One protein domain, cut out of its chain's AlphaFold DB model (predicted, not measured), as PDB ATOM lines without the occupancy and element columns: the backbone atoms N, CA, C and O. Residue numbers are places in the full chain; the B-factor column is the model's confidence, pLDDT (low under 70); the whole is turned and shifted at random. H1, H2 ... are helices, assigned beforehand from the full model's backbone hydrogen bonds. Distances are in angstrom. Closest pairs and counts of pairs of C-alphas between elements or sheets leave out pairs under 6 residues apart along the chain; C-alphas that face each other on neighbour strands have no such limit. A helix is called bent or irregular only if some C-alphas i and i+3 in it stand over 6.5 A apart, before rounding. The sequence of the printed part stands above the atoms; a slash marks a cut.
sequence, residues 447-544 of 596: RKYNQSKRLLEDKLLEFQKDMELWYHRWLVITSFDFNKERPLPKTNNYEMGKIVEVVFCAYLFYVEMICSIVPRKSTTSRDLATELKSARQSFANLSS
ATOM      1  N   ARG A 447      26.286  34.909  -1.169       60.91
ATOM      2  CA  ARG A 447      25.604  33.672  -1.572       60.91
ATOM      3  C   ARG A 447      26.278  32.904  -2.722       60.91
ATOM      4  O   ARG A 447      26.296  31.682  -2.644       60.91
ATOM      5  N   LYS A 448      26.814  33.561  -3.764       65.25
ATOM      6  CA  LYS A 448      27.528  32.861  -4.858       65.25
ATOM      7  C   LYS A 448      28.912  32.396  -4.413       65.25
ATOM      8  O   LYS A 448      29.258  31.261  -4.701       65.25
ATOM      9  N   TYR A 449      29.665  33.231  -3.692       62.41
ATOM     10  CA  TYR A 449      30.965  32.853  -3.122       62.41
ATOM     11  C   TYR A 449      30.820  31.618  -2.223       62.41
ATOM     12  O   TYR A 449      31.437  30.588  -2.479       62.41
ATOM     13  N   ASN A 450      29.864  31.655  -1.291       68.88
ATOM     14  CA  ASN A 450      29.518  30.529  -0.423       68.88
ATOM     15  C   ASN A 450      29.003  29.297  -1.193       68.88
ATOM     16  O   ASN A 450      29.115  28.183  -0.693       68.88
ATOM     17  N   GLN A 451      28.430  29.466  -2.391       70.69
ATOM     18  CA  GLN A 451      28.006  28.352  -3.245       70.69
ATOM     19  C   GLN A 451      29.186  27.737  -4.015       70.69
ATOM     20  O   GLN A 451      29.263  26.516  -4.097       70.69
ATOM     21  N   SER A 452      30.114  28.549  -4.532       65.06
ATOM     22  CA  SER A 452      31.357  28.063  -5.146       65.06
ATOM     23  C   SER A 452      32.269  27.390  -4.122       65.06
ATOM     24  O   SER A 452      32.807  26.328  -4.413       65.06
ATOM     25  N   LYS A 453      32.390  27.957  -2.912       71.06
ATOM     26  CA  LYS A 453      33.137  27.360  -1.799       71.06
ATOM     27  C   LYS A 453      32.569  25.989  -1.427       71.06
ATOM     28  O   LYS A 453      33.317  25.025  -1.449       71.06
ATOM     29  N   ARG A 454      31.249  25.874  -1.233       70.69
ATOM     30  CA  ARG A 454      30.589  24.576  -0.991       70.69
ATOM     31  C   ARG A 454      30.779  23.580  -2.127       70.69
ATOM     32  O   ARG A 454      31.082  22.434  -1.863       70.69
ATOM     33  N   LEU A 455      30.654  24.011  -3.384       73.19
ATOM     34  CA  LEU A 455      30.851  23.117  -4.530       73.19
ATOM     35  C   LEU A 455      32.309  22.636  -4.645       73.19
ATOM     36  O   LEU A 455      32.541  21.513  -5.086       73.19
ATOM     37  N   LEU A 456      33.282  23.455  -4.229       70.12
ATOM     38  CA  LEU A 456      34.677  23.042  -4.091       70.12
ATOM     39  C   LEU A 456      34.862  22.081  -2.905       70.12
ATOM     40  O   LEU A 456      35.486  21.044  -3.083       70.12
ATOM     41  N   GLU A 457      34.292  22.377  -1.733       69.75
ATOM     42  CA  GLU A 457      34.303  21.499  -0.550       69.75
ATOM     43  C   GLU A 457      33.691  20.119  -0.870       69.75
ATOM     44  O   GLU A 457      34.328  19.097  -0.623       69.75
ATOM     45  N   ASP A 458      32.520  20.084  -1.516       72.81
ATOM     46  CA  ASP A 458      31.842  18.872  -1.996       72.81
ATOM     47  C   ASP A 458      32.735  18.069  -2.963       72.81
ATOM     48  O   ASP A 458      32.808  16.844  -2.868       72.81
ATOM     49  N   LYS A 459      33.447  18.744  -3.881       73.62
ATOM     50  CA  LYS A 459      34.331  18.093  -4.866       73.62
ATOM     51  C   LYS A 459      35.665  17.629  -4.281       73.62
ATOM     52  O   LYS A 459      36.172  16.596  -4.709       73.62
ATOM     53  N   LEU A 460      36.203  18.332  -3.286       70.56
ATOM     54  CA  LEU A 460      37.354  17.879  -2.503       70.56
ATOM     55  C   LEU A 460      36.977  16.644  -1.665       70.56
ATOM     56  O   LEU A 460      37.733  15.680  -1.646       70.56
ATOM     57  N   LEU A 461      35.779  16.613  -1.066       73.44
ATOM     58  CA  LEU A 461      35.219  15.447  -0.354       73.44
ATOM     59  C   LEU A 461      34.857  14.264  -1.271       73.44
ATOM     60  O   LEU A 461      34.759  13.123  -0.812       73.44
ATOM     61  N   GLU A 462      34.614  14.515  -2.557       78.00
ATOM     62  CA  GLU A 462      34.460  13.477  -3.578       78.00
ATOM     63  C   GLU A 462      35.827  12.871  -3.915       78.00
ATOM     64  O   GLU A 462      36.024  11.679  -3.687       78.00
ATOM     65  N   PHE A 463      36.794  13.705  -4.312       76.44
ATOM     66  CA  PHE A 463      38.165  13.290  -4.632       76.44
ATOM     67  C   PHE A 463      38.897  12.628  -3.449       76.44
ATOM     68  O   PHE A 463      39.663  11.691  -3.655       76.44
ATOM     69  N   GLN A 464      38.621  13.036  -2.204       75.81
ATOM     70  CA  GLN A 464      39.213  12.433  -1.001       75.81
ATOM     71  C   GLN A 464      38.950  10.918  -0.886       75.81
ATOM     72  O   GLN A 464      39.737  10.214  -0.259       75.81
ATOM     73  N   LYS A 465      37.882  10.394  -1.501       77.06
ATOM     74  CA  LYS A 465      37.585   8.947  -1.525       77.06
ATOM     75  C   LYS A 465      38.472   8.192  -2.512       77.06
ATOM     76  O   LYS A 465      38.826   7.047  -2.263       77.06
ATOM     77  N   ASP A 466      38.846   8.852  -3.604       78.69
ATOM     78  CA  ASP A 466      39.691   8.293  -4.659       78.69
ATOM     79  C   ASP A 466      41.194   8.493  -4.361       78.69
ATOM     80  O   ASP A 466      42.046   7.880  -5.006       78.69
ATOM     81  N   MET A 467      41.537   9.310  -3.352       78.81
ATOM     82  CA  MET A 467      42.922   9.580  -2.944       78.81
ATOM     83  C   MET A 467      43.709   8.326  -2.549       78.81
ATOM     84  O   MET A 467      44.894   8.262  -2.858       78.81
ATOM     85  N   GLU A 468      43.095   7.322  -1.912       79.00
ATOM     86  CA  GLU A 468      43.803   6.083  -1.543       79.00
ATOM     87  C   GLU A 468      44.229   5.281  -2.786       79.00
ATOM     88  O   GLU A 468      45.382   4.855  -2.890       79.00
ATOM     89  N   LEU A 469      43.336   5.163  -3.777       80.06
ATOM     90  CA  LEU A 469      43.620   4.538  -5.075       80.06
ATOM     91  C   LEU A 469      44.680   5.332  -5.855       80.06
ATOM     92  O   LEU A 469      45.580   4.755  -6.471       80.06
ATOM     93  N   TRP A 470      44.610   6.664  -5.806       81.12
ATOM     94  CA  TRP A 470      45.574   7.544  -6.465       81.12
ATOM     95  C   TRP A 470      46.967   7.491  -5.807       81.12
ATOM     96  O   TRP A 470      47.970   7.349  -6.513       81.12
ATOM     97  N   TYR A 471      47.043   7.485  -4.470       81.81
ATOM     98  CA  TYR A 471      48.269   7.218  -3.710       81.81
ATOM     99  C   TYR A 471      48.855   5.840  -4.060       81.81
ATOM    100  O   TYR A 471      50.065   5.736  -4.269       81.81
ATOM    101  N   HIS A 472      48.028   4.793  -4.173       79.94
ATOM    102  CA  HIS A 472      48.494   3.456  -4.558       79.94
ATOM    103  C   HIS A 472      49.073   3.435  -5.984       79.94
ATOM    104  O   HIS A 472      50.193   2.961  -6.196       79.94
ATOM    105  N   ARG A 473      48.371   4.038  -6.951       78.81
ATOM    106  CA  ARG A 473      48.848   4.222  -8.333       78.81
ATOM    107  C   ARG A 473      50.188   4.965  -8.384       78.81
ATOM    108  O   ARG A 473      51.099   4.528  -9.087       78.81
ATOM    109  N   TRP A 474      50.350   6.045  -7.620       80.31
ATOM    110  CA  TRP A 474      51.626   6.765  -7.550       80.31
ATOM    111  C   TRP A 474      52.742   5.970  -6.876       80.31
ATOM    112  O   TRP A 474      53.885   6.054  -7.334       80.31
ATOM    113  N   LEU A 475      52.441   5.184  -5.841       82.69
ATOM    114  CA  LEU A 475      53.407   4.277  -5.223       82.69
ATOM    115  C   LEU A 475      53.924   3.252  -6.243       82.69
ATOM    116  O   LEU A 475      55.131   3.032  -6.321       82.69
ATOM    117  N   VAL A 476      53.051   2.700  -7.088       80.56
ATOM    118  CA  VAL A 476      53.452   1.787  -8.173       80.56
ATOM    119  C   VAL A 476      54.299   2.498  -9.240       80.56
ATOM    120  O   VAL A 476      55.361   1.994  -9.603       80.56
ATOM    121  N   ILE A 477      53.884   3.675  -9.724       74.31
ATOM    122  CA  ILE A 477      54.571   4.387 -10.827       74.31
ATOM    123  C   ILE A 477      55.896   5.028 -10.381       74.31
ATOM    124  O   ILE A 477      56.881   5.037 -11.123       74.31
ATOM    125  N   THR A 478      55.934   5.612  -9.182       75.56
ATOM    126  CA  THR A 478      57.053   6.460  -8.729       75.56
ATOM    127  C   THR A 478      57.880   5.856  -7.596       75.56
ATOM    128  O   THR A 478      58.966   6.371  -7.323       75.56
ATOM    129  N   SER A 479      57.422   4.759  -6.982       82.50
ATOM    130  CA  SER A 479      57.998   4.161  -5.763       82.50
ATOM    131  C   SER A 479      57.915   5.054  -4.515       82.50
ATOM    132  O   SER A 479      58.663   4.839  -3.568       82.50
ATOM    133  N   PHE A 480      57.021   6.051  -4.515       77.81
ATOM    134  CA  PHE A 480      56.832   7.018  -3.431       77.81
ATOM    135  C   PHE A 480      55.605   6.681  -2.579       77.81
ATOM    136  O   PHE A 480      54.505   6.549  -3.116       77.81
ATOM    137  N   ASP A 481      55.764   6.577  -1.258       82.81
ATOM    138  CA  ASP A 481      54.659   6.248  -0.351       82.81
ATOM    139  C   ASP A 481      54.212   7.475   0.447       82.81
ATOM    140  O   ASP A 481      54.774   7.793   1.498       82.81
ATOM    141  N   PHE A 482      53.153   8.142  -0.020       76.75
ATOM    142  CA  PHE A 482      52.563   9.308   0.647       76.75
ATOM    143  C   PHE A 482      52.229   9.062   2.131       76.75
ATOM    144  O   PHE A 482      52.413   9.965   2.952       76.75
ATOM    145  N   ASN A 483      51.814   7.845   2.503       77.94
ATOM    146  CA  ASN A 483      51.425   7.511   3.877       77.94
ATOM    147  C   ASN A 483      52.633   7.471   4.826       77.94
ATOM    148  O   ASN A 483      52.513   7.847   5.999       77.94
ATOM    149  N   LYS A 484      53.789   7.014   4.318       78.62
ATOM    150  CA  LYS A 484      55.056   6.930   5.064       78.62
ATOM    151  C   LYS A 484      55.849   8.234   5.006       78.62
ATOM    152  O   LYS A 484      56.299   8.719   6.039       78.62
ATOM    153  N   GLU A 485      56.034   8.783   3.807       72.81
ATOM    154  CA  GLU A 485      56.954   9.895   3.548       72.81
ATOM    155  C   GLU A 485      56.339  11.269   3.853       72.81
ATOM    156  O   GLU A 485      57.093  12.210   4.085       72.81
ATOM    157  N   ARG A 486      54.997  11.381   3.893       67.19
ATOM    158  CA  ARG A 486      54.226  12.584   4.276       67.19
ATOM    159  C   ARG A 486      54.884  13.907   3.825       67.19
ATOM    160  O   ARG A 486      55.306  14.693   4.673       67.19
ATOM    161  N   PRO A 487      54.939  14.198   2.510       64.75
ATOM    162  CA  PRO A 487      55.637  15.367   1.937       64.75
ATOM    163  C   PRO A 487      54.991  16.730   2.260       64.75
ATOM    164  O   PRO A 487      55.394  17.765   1.727       64.75
ATOM    165  N   LEU A 488      53.948  16.722   3.087       67.50
ATOM    166  CA  LEU A 488      53.142  17.870   3.452       67.50
ATOM    167  C   LEU A 488      53.755  18.598   4.655       67.50
ATOM    168  O   LEU A 488      54.182  17.938   5.610       67.50
ATOM    169  N   PRO A 489      53.757  19.943   4.668       61.47
ATOM    170  CA  PRO A 489      54.147  20.691   5.853       61.47
ATOM    171  C   PRO A 489      53.182  20.347   6.994       61.47
ATOM    172  O   PRO A 489      51.962  20.384   6.836       61.47
ATOM    173  N   LYS A 490      53.732  19.979   8.157       64.56
ATOM    174  CA  LYS A 490      52.940  19.604   9.334       64.56
ATOM    175  C   LYS A 490      52.276  20.846   9.924       64.56
ATOM    176  O   LYS A 490      52.888  21.543  10.729       64.56
ATOM    177  N   THR A 491      51.028  21.107   9.553       66.50
ATOM    178  CA  THR A 491      50.231  22.144  10.210       66.50
ATOM    179  C   THR A 491      49.951  21.761  11.664       66.50
ATOM    180  O   THR A 491      49.617  20.620  11.987       66.50
ATOM    181  N   ASN A 492      50.059  22.745  12.552       72.00
ATOM    182  CA  ASN A 492      49.604  22.672  13.942       72.00
ATOM    183  C   ASN A 492      48.064  22.543  14.035       72.00
ATOM    184  O   ASN A 492      47.546  21.891  14.941       72.00
ATOM    185  N   ASN A 493      47.331  23.098  13.066       76.56
ATOM    186  CA  ASN A 493      45.886  22.933  12.902       76.56
ATOM    187  C   ASN A 493      45.538  21.651  12.108       76.56
ATOM    188  O   ASN A 493      45.948  21.487  10.956       76.56
ATOM    189  N   TYR A 494      44.737  20.766  12.714       74.50
ATOM    190  CA  TYR A 494      44.300  19.477  12.153       74.50
ATOM    191  C   TYR A 494      43.360  19.600  10.940       74.50
ATOM    192  O   TYR A 494      43.543  18.883   9.955       74.50
ATOM    193  N   GLU A 495      42.386  20.515  10.967       71.12
ATOM    194  CA  GLU A 495      41.482  20.716   9.822       71.12
ATOM    195  C   GLU A 495      42.219  21.384   8.657       71.12
ATOM    196  O   GLU A 495      42.026  21.003   7.503       71.12
ATOM    197  N   MET A 496      43.149  22.300   8.952       68.19
ATOM    198  CA  MET A 496      44.014  22.867   7.918       68.19
ATOM    199  C   MET A 496      44.926  21.808   7.286       68.19
ATOM    200  O   MET A 496      45.142  21.833   6.079       68.19
ATOM    201  N   GLY A 497      45.394  20.834   8.072       72.62
ATOM    202  CA  GLY A 497      46.209  19.721   7.579       72.62
ATOM    203  C   GLY A 497      45.478  18.873   6.541       72.62
ATOM    204  O   GLY A 497      46.033  18.610   5.478       72.62
ATOM    205  N   LYS A 498      44.204  18.535   6.793       73.44
ATOM    206  CA  LYS A 498      43.341  17.859   5.805       73.44
ATOM    207  C   LYS A 498      43.170  18.687   4.532       73.44
ATOM    208  O   LYS A 498      43.243  18.148   3.435       73.44
ATOM    209  N   ILE A 499      42.919  19.990   4.670       69.88
ATOM    210  CA  ILE A 499      42.713  20.886   3.524       69.88
ATOM    211  C   ILE A 499      43.979  20.941   2.663       69.88
ATOM    212  O   ILE A 499      43.904  20.745   1.451       69.88
ATOM    213  N   VAL A 500      45.141  21.150   3.288       72.56
ATOM    214  CA  VAL A 500      46.451  21.150   2.621       72.56
ATOM    215  C   VAL A 500      46.732  19.795   1.962       72.56
ATOM    216  O   VAL A 500      47.213  19.771   0.830       72.56
ATOM    217  N   GLU A 501      46.369  18.681   2.604       75.25
ATOM    218  CA  GLU A 501      46.481  17.331   2.041       75.25
ATOM    219  C   GLU A 501      45.649  17.147   0.763       75.25
ATOM    220  O   GLU A 501      46.213  16.810  -0.283       75.25
ATOM    221  N   VAL A 502      44.340  17.421   0.790       73.50
ATOM    222  CA  VAL A 502      43.487  17.220  -0.397       73.50
ATOM    223  C   VAL A 502      43.847  18.206  -1.521       73.50
ATOM    224  O   VAL A 502      43.867  17.817  -2.690       73.50
ATOM    225  N   VAL A 503      44.207  19.459  -1.201       73.81
ATOM    226  CA  VAL A 503      44.654  20.458  -2.198       73.81
ATOM    227  C   VAL A 503      45.966  20.042  -2.874       73.81
ATOM    228  O   VAL A 503      46.085  20.145  -4.095       73.81
ATOM    229  N   PHE A 504      46.936  19.527  -2.115       75.38
ATOM    230  CA  PHE A 504      48.196  19.006  -2.654       75.38
ATOM    231  C   PHE A 504      47.986  17.793  -3.568       75.38
ATOM    232  O   PHE A 504      48.585  17.715  -4.643       75.38
ATOM    233  N   CYS A 505      47.104  16.873  -3.180       72.50
ATOM    234  CA  CYS A 505      46.809  15.688  -3.982       72.50
ATOM    235  C   CYS A 505      46.042  16.050  -5.258       72.50
ATOM    236  O   CYS A 505      46.362  15.534  -6.326       72.50
ATOM    237  N   ALA A 506      45.119  17.015  -5.192       73.81
ATOM    238  CA  ALA A 506      44.483  17.579  -6.380       73.81
ATOM    239  C   ALA A 506      45.510  18.253  -7.312       73.81
ATOM    240  O   ALA A 506      45.467  18.037  -8.523       73.81
ATOM    241  N   TYR A 507      46.473  19.016  -6.775       77.38
ATOM    242  CA  TYR A 507      47.562  19.607  -7.566       77.38
ATOM    243  C   TYR A 507      48.417  18.539  -8.267       77.38
ATOM    244  O   TYR A 507      48.643  18.631  -9.475       77.38
ATOM    245  N   LEU A 508      48.869  17.506  -7.550       73.50
ATOM    246  CA  LEU A 508      49.674  16.438  -8.152       73.50
ATOM    247  C   LEU A 508      48.874  15.575  -9.140       73.50
ATOM    248  O   LEU A 508      49.441  15.122 -10.134       73.50
ATOM    249  N   PHE A 509      47.566  15.411  -8.934       77.56
ATOM    250  CA  PHE A 509      46.664  14.817  -9.920       77.56
ATOM    251  C   PHE A 509      46.568  15.676 -11.194       77.56
ATOM    252  O   PHE A 509      46.667  15.131 -12.292       77.56
ATOM    253  N   TYR A 510      46.471  17.009 -11.092       75.94
ATOM    254  CA  TYR A 510      46.552  17.893 -12.267       75.94
ATOM    255  C   TYR A 510      47.909  17.800 -12.979       75.94
ATOM    256  O   TYR A 510      47.942  17.755 -14.208       75.94
ATOM    257  N   VAL A 511      49.018  17.717 -12.238       74.31
ATOM    258  CA  VAL A 511      50.355  17.484 -12.814       74.31
ATOM    259  C   VAL A 511      50.406  16.152 -13.565       74.31
ATOM    260  O   VAL A 511      50.857  16.118 -14.707       74.31
ATOM    261  N   GLU A 512      49.918  15.061 -12.967       77.38
ATOM    262  CA  GLU A 512      49.870  13.753 -13.626       77.38
ATOM    263  C   GLU A 512      48.991  13.779 -14.876       77.38
ATOM    264  O   GLU A 512      49.389  13.248 -15.913       77.38
ATOM    265  N   MET A 513      47.832  14.433 -14.800       78.06
ATOM    266  CA  MET A 513      46.923  14.613 -15.924       78.06
ATOM    267  C   MET A 513      47.630  15.335 -17.080       78.06
ATOM    268  O   MET A 513      47.670  14.809 -18.190       78.06
ATOM    269  N   ILE A 514      48.269  16.481 -16.822       72.06
ATOM    270  CA  ILE A 514      49.013  17.248 -17.834       72.06
ATOM    271  C   ILE A 514      50.149  16.400 -18.432       72.06
ATOM    272  O   ILE A 514      50.222  16.255 -19.653       72.06
ATOM    273  N   CYS A 515      50.975  15.760 -17.598       66.81
ATOM    274  CA  CYS A 515      52.062  14.884 -18.053       66.81
ATOM    275  C   CYS A 515      51.578  13.616 -18.790       66.81
ATOM    276  O   CYS A 515      52.372  12.982 -19.489       66.81
ATOM    277  N   SER A 516      50.303  13.237 -18.653       66.12
ATOM    278  CA  SER A 516      49.690  12.109 -19.371       66.12
ATOM    279  C   SER A 516      49.048  12.517 -20.702       66.12
ATOM    280  O   SER A 516      48.994  11.694 -21.612       66.12
ATOM    281  N   ILE A 517      48.567  13.761 -20.833       66.88
ATOM    282  CA  ILE A 517      47.935  14.264 -22.068       66.88
ATOM    283  C   ILE A 517      48.971  14.830 -23.045       66.88
ATOM    284  O   ILE A 517      48.829  14.643 -24.252       66.88
ATOM    285  N   VAL A 518      49.992  15.547 -22.554       63.59
ATOM    286  CA  VAL A 518      50.990  16.219 -23.405       63.59
ATOM    287  C   VAL A 518      51.743  15.178 -24.253       63.59
ATOM    288  O   VAL A 518      52.494  14.372 -23.693       63.59
ATOM    289  N   PRO A 519      51.591  15.167 -25.596       52.00
ATOM    290  CA  PRO A 519      52.156  14.103 -26.419       52.00
ATOM    291  C   PRO A 519      53.686  14.157 -26.438       52.00
ATOM    292  O   PRO A 519      54.298  15.058 -27.019       52.00
ATOM    293  N   ARG A 520      54.315  13.158 -25.814       59.50
ATOM    294  CA  ARG A 520      55.775  13.014 -25.739       59.50
ATOM    295  C   ARG A 520      56.355  12.838 -27.142       59.50
ATOM    296  O   ARG A 520      56.255  11.763 -27.732       59.50
ATOM    297  N   LYS A 521      57.004  13.878 -27.674       55.44
ATOM    298  CA  LYS A 521      57.851  13.750 -28.870       55.44
ATOM    299  C   LYS A 521      59.002  12.804 -28.518       55.44
ATOM    300  O   LYS A 521      59.869  13.149 -27.721       55.44
ATOM    301  N   SER A 522      58.988  11.608 -29.106       55.00
ATOM    302  CA  SER A 522      59.840  10.460 -28.746       55.00
ATOM    303  C   SER A 522      61.352  10.697 -28.875       55.00
ATOM    304  O   SER A 522      62.143   9.885 -28.407       55.00
ATOM    305  N   THR A 523      61.757  11.821 -29.465       56.78
ATOM    306  CA  THR A 523      63.137  12.312 -29.541       56.78
ATOM    307  C   THR A 523      63.728  12.728 -28.192       56.78
ATOM    308  O   THR A 523      64.949  12.772 -28.066       56.78
ATOM    309  N   THR A 524      62.899  13.056 -27.195       57.78
ATOM    310  CA  THR A 524      63.355  13.596 -25.904       57.78
ATOM    311  C   THR A 524      62.926  12.657 -24.778       57.78
ATOM    312  O   THR A 524      61.788  12.698 -24.319       57.78
ATOM    313  N   SER A 525      63.834  11.777 -24.350       54.88
ATOM    314  CA  SER A 525      63.533  10.555 -23.588       54.88
ATOM    315  C   SER A 525      63.231  10.752 -22.091       54.88
ATOM    316  O   SER A 525      63.789  10.046 -21.247       54.88
ATOM    317  N   ARG A 526      62.355  11.697 -21.732       62.75
ATOM    318  CA  ARG A 526      61.740  11.720 -20.397       62.75
ATOM    319  C   ARG A 526      60.508  10.821 -20.394       62.75
ATOM    320  O   ARG A 526      59.529  11.063 -21.098       62.75
ATOM    321  N   ASP A 527      60.592   9.762 -19.601       75.56
ATOM    322  CA  ASP A 527      59.457   8.919 -19.244       75.56
ATOM    323  C   ASP A 527      58.561   9.631 -18.213       75.56
ATOM    324  O   ASP A 527      59.041  10.470 -17.439       75.56
ATOM    325  N   LEU A 528      57.275   9.272 -18.171       71.88
ATOM    326  CA  LEU A 528      56.292   9.825 -17.239       71.88
ATOM    327  C   LEU A 528      56.785   9.736 -15.787       71.88
ATOM    328  O   LEU A 528      56.739  10.737 -15.072       71.88
ATOM    329  N   ALA A 529      57.356   8.603 -15.360       73.94
ATOM    330  CA  ALA A 529      57.853   8.462 -13.991       73.94
ATOM    331  C   ALA A 529      59.005   9.437 -13.673       73.94
ATOM    332  O   ALA A 529      59.168   9.828 -12.516       73.94
ATOM    333  N   THR A 530      59.785   9.877 -14.671       78.38
ATOM    334  CA  THR A 530      60.855  10.875 -14.474       78.38
ATOM    335  C   THR A 530      60.304  12.291 -14.293       78.38
ATOM    336  O   THR A 530      60.798  13.037 -13.447       78.38
ATOM    337  N   GLU A 531      59.237  12.648 -15.009       75.25
ATOM    338  CA  GLU A 531      58.569  13.944 -14.861       75.25
ATOM    339  C   GLU A 531      57.758  14.036 -13.572       75.25
ATOM    340  O   GLU A 531      57.875  15.038 -12.870       75.25
ATOM    341  N   LEU A 532      57.020  12.986 -13.196       74.94
ATOM    342  CA  LEU A 532      56.310  12.945 -11.912       74.94
ATOM    343  C   LEU A 532      57.288  13.063 -10.732       74.94
ATOM    344  O   LEU A 532      57.046  13.840  -9.806       74.94
ATOM    345  N   LYS A 533      58.446  12.387 -10.796       75.69
ATOM    346  CA  LYS A 533      59.533  12.542  -9.809       75.69
ATOM    347  C   LYS A 533      60.103  13.965  -9.792       75.69
ATOM    348  O   LYS A 533      60.320  14.508  -8.708       75.69
ATOM    349  N   SER A 534      60.294  14.589 -10.956       74.75
ATOM    350  CA  SER A 534      60.765  15.977 -11.055       74.75
ATOM    351  C   SER A 534      59.752  16.975 -10.484       74.75
ATOM    352  O   SER A 534      60.137  17.860  -9.726       74.75
ATOM    353  N   ALA A 535      58.464  16.829 -10.796       68.81
ATOM    354  CA  ALA A 535      57.413  17.719 -10.310       68.81
ATOM    355  C   ALA A 535      57.164  17.551  -8.802       68.81
ATOM    356  O   ALA A 535      57.024  18.550  -8.094       68.81
ATOM    357  N   ARG A 536      57.221  16.311  -8.288       70.81
ATOM    358  CA  ARG A 536      57.263  16.023  -6.844       70.81
ATOM    359  C   ARG A 536      58.434  16.748  -6.180       70.81
ATOM    360  O   ARG A 536      58.246  17.348  -5.129       70.81
ATOM    361  N   GLN A 537      59.626  16.720  -6.783       70.69
ATOM    362  CA  GLN A 537      60.798  17.401  -6.229       70.69
ATOM    363  C   GLN A 537      60.641  18.928  -6.244       70.69
ATOM    364  O   GLN A 537      60.951  19.574  -5.245       70.69
ATOM    365  N   SER A 538      60.108  19.502  -7.326       66.12
ATOM    366  CA  SER A 538      59.778  20.929  -7.393       66.12
ATOM    367  C   SER A 538      58.773  21.332  -6.312       66.12
ATOM    368  O   SER A 538      58.983  22.342  -5.644       66.12
ATOM    369  N   PHE A 539      57.726  20.533  -6.075       64.06
ATOM    370  CA  PHE A 539      56.764  20.829  -5.013       64.06
ATOM    371  C   PHE A 539      57.353  20.626  -3.611       64.06
ATOM    372  O   PHE A 539      57.155  21.482  -2.766       64.06
ATOM    373  N   ALA A 540      58.134  19.570  -3.360       65.62
ATOM    374  CA  ALA A 540      58.803  19.349  -2.069       65.62
ATOM    375  C   ALA A 540      59.833  20.448  -1.728       65.62
ATOM    376  O   ALA A 540      60.105  20.732  -0.557       65.62
ATOM    377  N   ASN A 541      60.395  21.097  -2.752       66.88
ATOM    378  CA  ASN A 541      61.147  22.332  -2.573       66.88
ATOM    379  C   ASN A 541      60.193  23.471  -2.165       66.88
ATOM    380  O   ASN A 541      60.416  24.074  -1.123       66.88
ATOM    381  N   LEU A 542      59.116  23.728  -2.921       54.84
ATOM    382  CA  LEU A 542      58.126  24.788  -2.638       54.84
ATOM    383  C   LEU A 542      57.372  24.628  -1.300       54.84
ATOM    384  O   LEU A 542      56.951  25.631  -0.733       54.84
ATOM    385  N   SER A 543      57.204  23.402  -0.798       51.66
ATOM    386  CA  SER A 543      56.565  23.086   0.488       51.66
ATOM    387  C   SER A 543      57.546  22.974   1.659       51.66
ATOM    388  O   SER A 543      57.119  22.796   2.801       51.66
ATOM    389  N   SER A 544      58.855  23.094   1.401       59.28
ATOM    390  CA  SER A 544      59.823  23.379   2.460       59.28
ATOM    391  C   SER A 544      59.548  24.774   3.032       59.28
ATOM    392  O   SER A 544      59.169  25.682   2.297       59.28
TER     393      SER A 544
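What this domain is: This is residues 447 to 544 of the 596 residues of an uncharacterized protein of Puccinia sorghi (UniProt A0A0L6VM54). Two long helices cross as an X: the bent helix H1 passes over the middle of H3, and its free first residues, 447 to 456, stick out at one end. After H3 the chain folds back through a loop, of which residues 521 to 526 stick out, into H4, which packs on H3 and also meets the second arm of H1. The printed part has 98 residues with four named helices, H1, H2, H3 and H4 in chain order, and no named strand; the class is all helix, and the helix packing is mostly crossed, without shallow tilts. The whole is only just loose, close to compact, with a radius of gyration of the C-alphas of 15.3 A, and elongated, spanning 51 by 30 by 24 A.

Where its parts are: H1, residues 447 to 478, was assigned as one helix by its hydrogen bonds but is bent: C-alphas 465 and 468 are 6.8 A apart. Its arm H1a, residues 447 to 465, begins at C-alpha 447 (25.604, 33.672, -1.572) and is 27.5 A long; H1b, residues 468 to 478, is 15.1 A long. H3, residues 494 to 517, is 34.8 A long. H4, residues 528 to 542, is 21.0 A long and ends at C-alpha 542 (58.126, 24.788, -2.638). H2 is residues 482 to 485.

How they stand to each other: H1a and H1b stand at a steep tilt of 63 degrees. With residues 460 to 464 alone, H1a touches H3, about perpendicular at 76 degrees; the closest C-alphas, of Gln 464 and Val 502, are 6.4 A apart. H1b and H3 are near each other. H3 and H4 form a helical hairpin: they touch, opposite ways at a tilt of 36 degrees, only just steep, with the closest C-alphas, of Cys 515 and Leu 528, 6.6 A apart. H4 touches H1b with residues 529 to 533 alone, only just about perpendicular at 71 degrees; the closest C-alphas, of Thr 478 and Ala 529, are 5.7 A apart. H2 is close to H1b but not clearly touching, and apart from H3. In H1b, H3 and H4 every O i to N i+4 pair is within hydrogen-bond range, in H1a 14 of 15; H2 is too short for such a pair.

The domain as a whole: The two farthest C-alphas, of Arg 447 and Thr 523, are 51.5 A apart. The printed part has no cut and no long link. Its mean pLDDT is 71.2; 34 residues are under 70, among them 515 to 526.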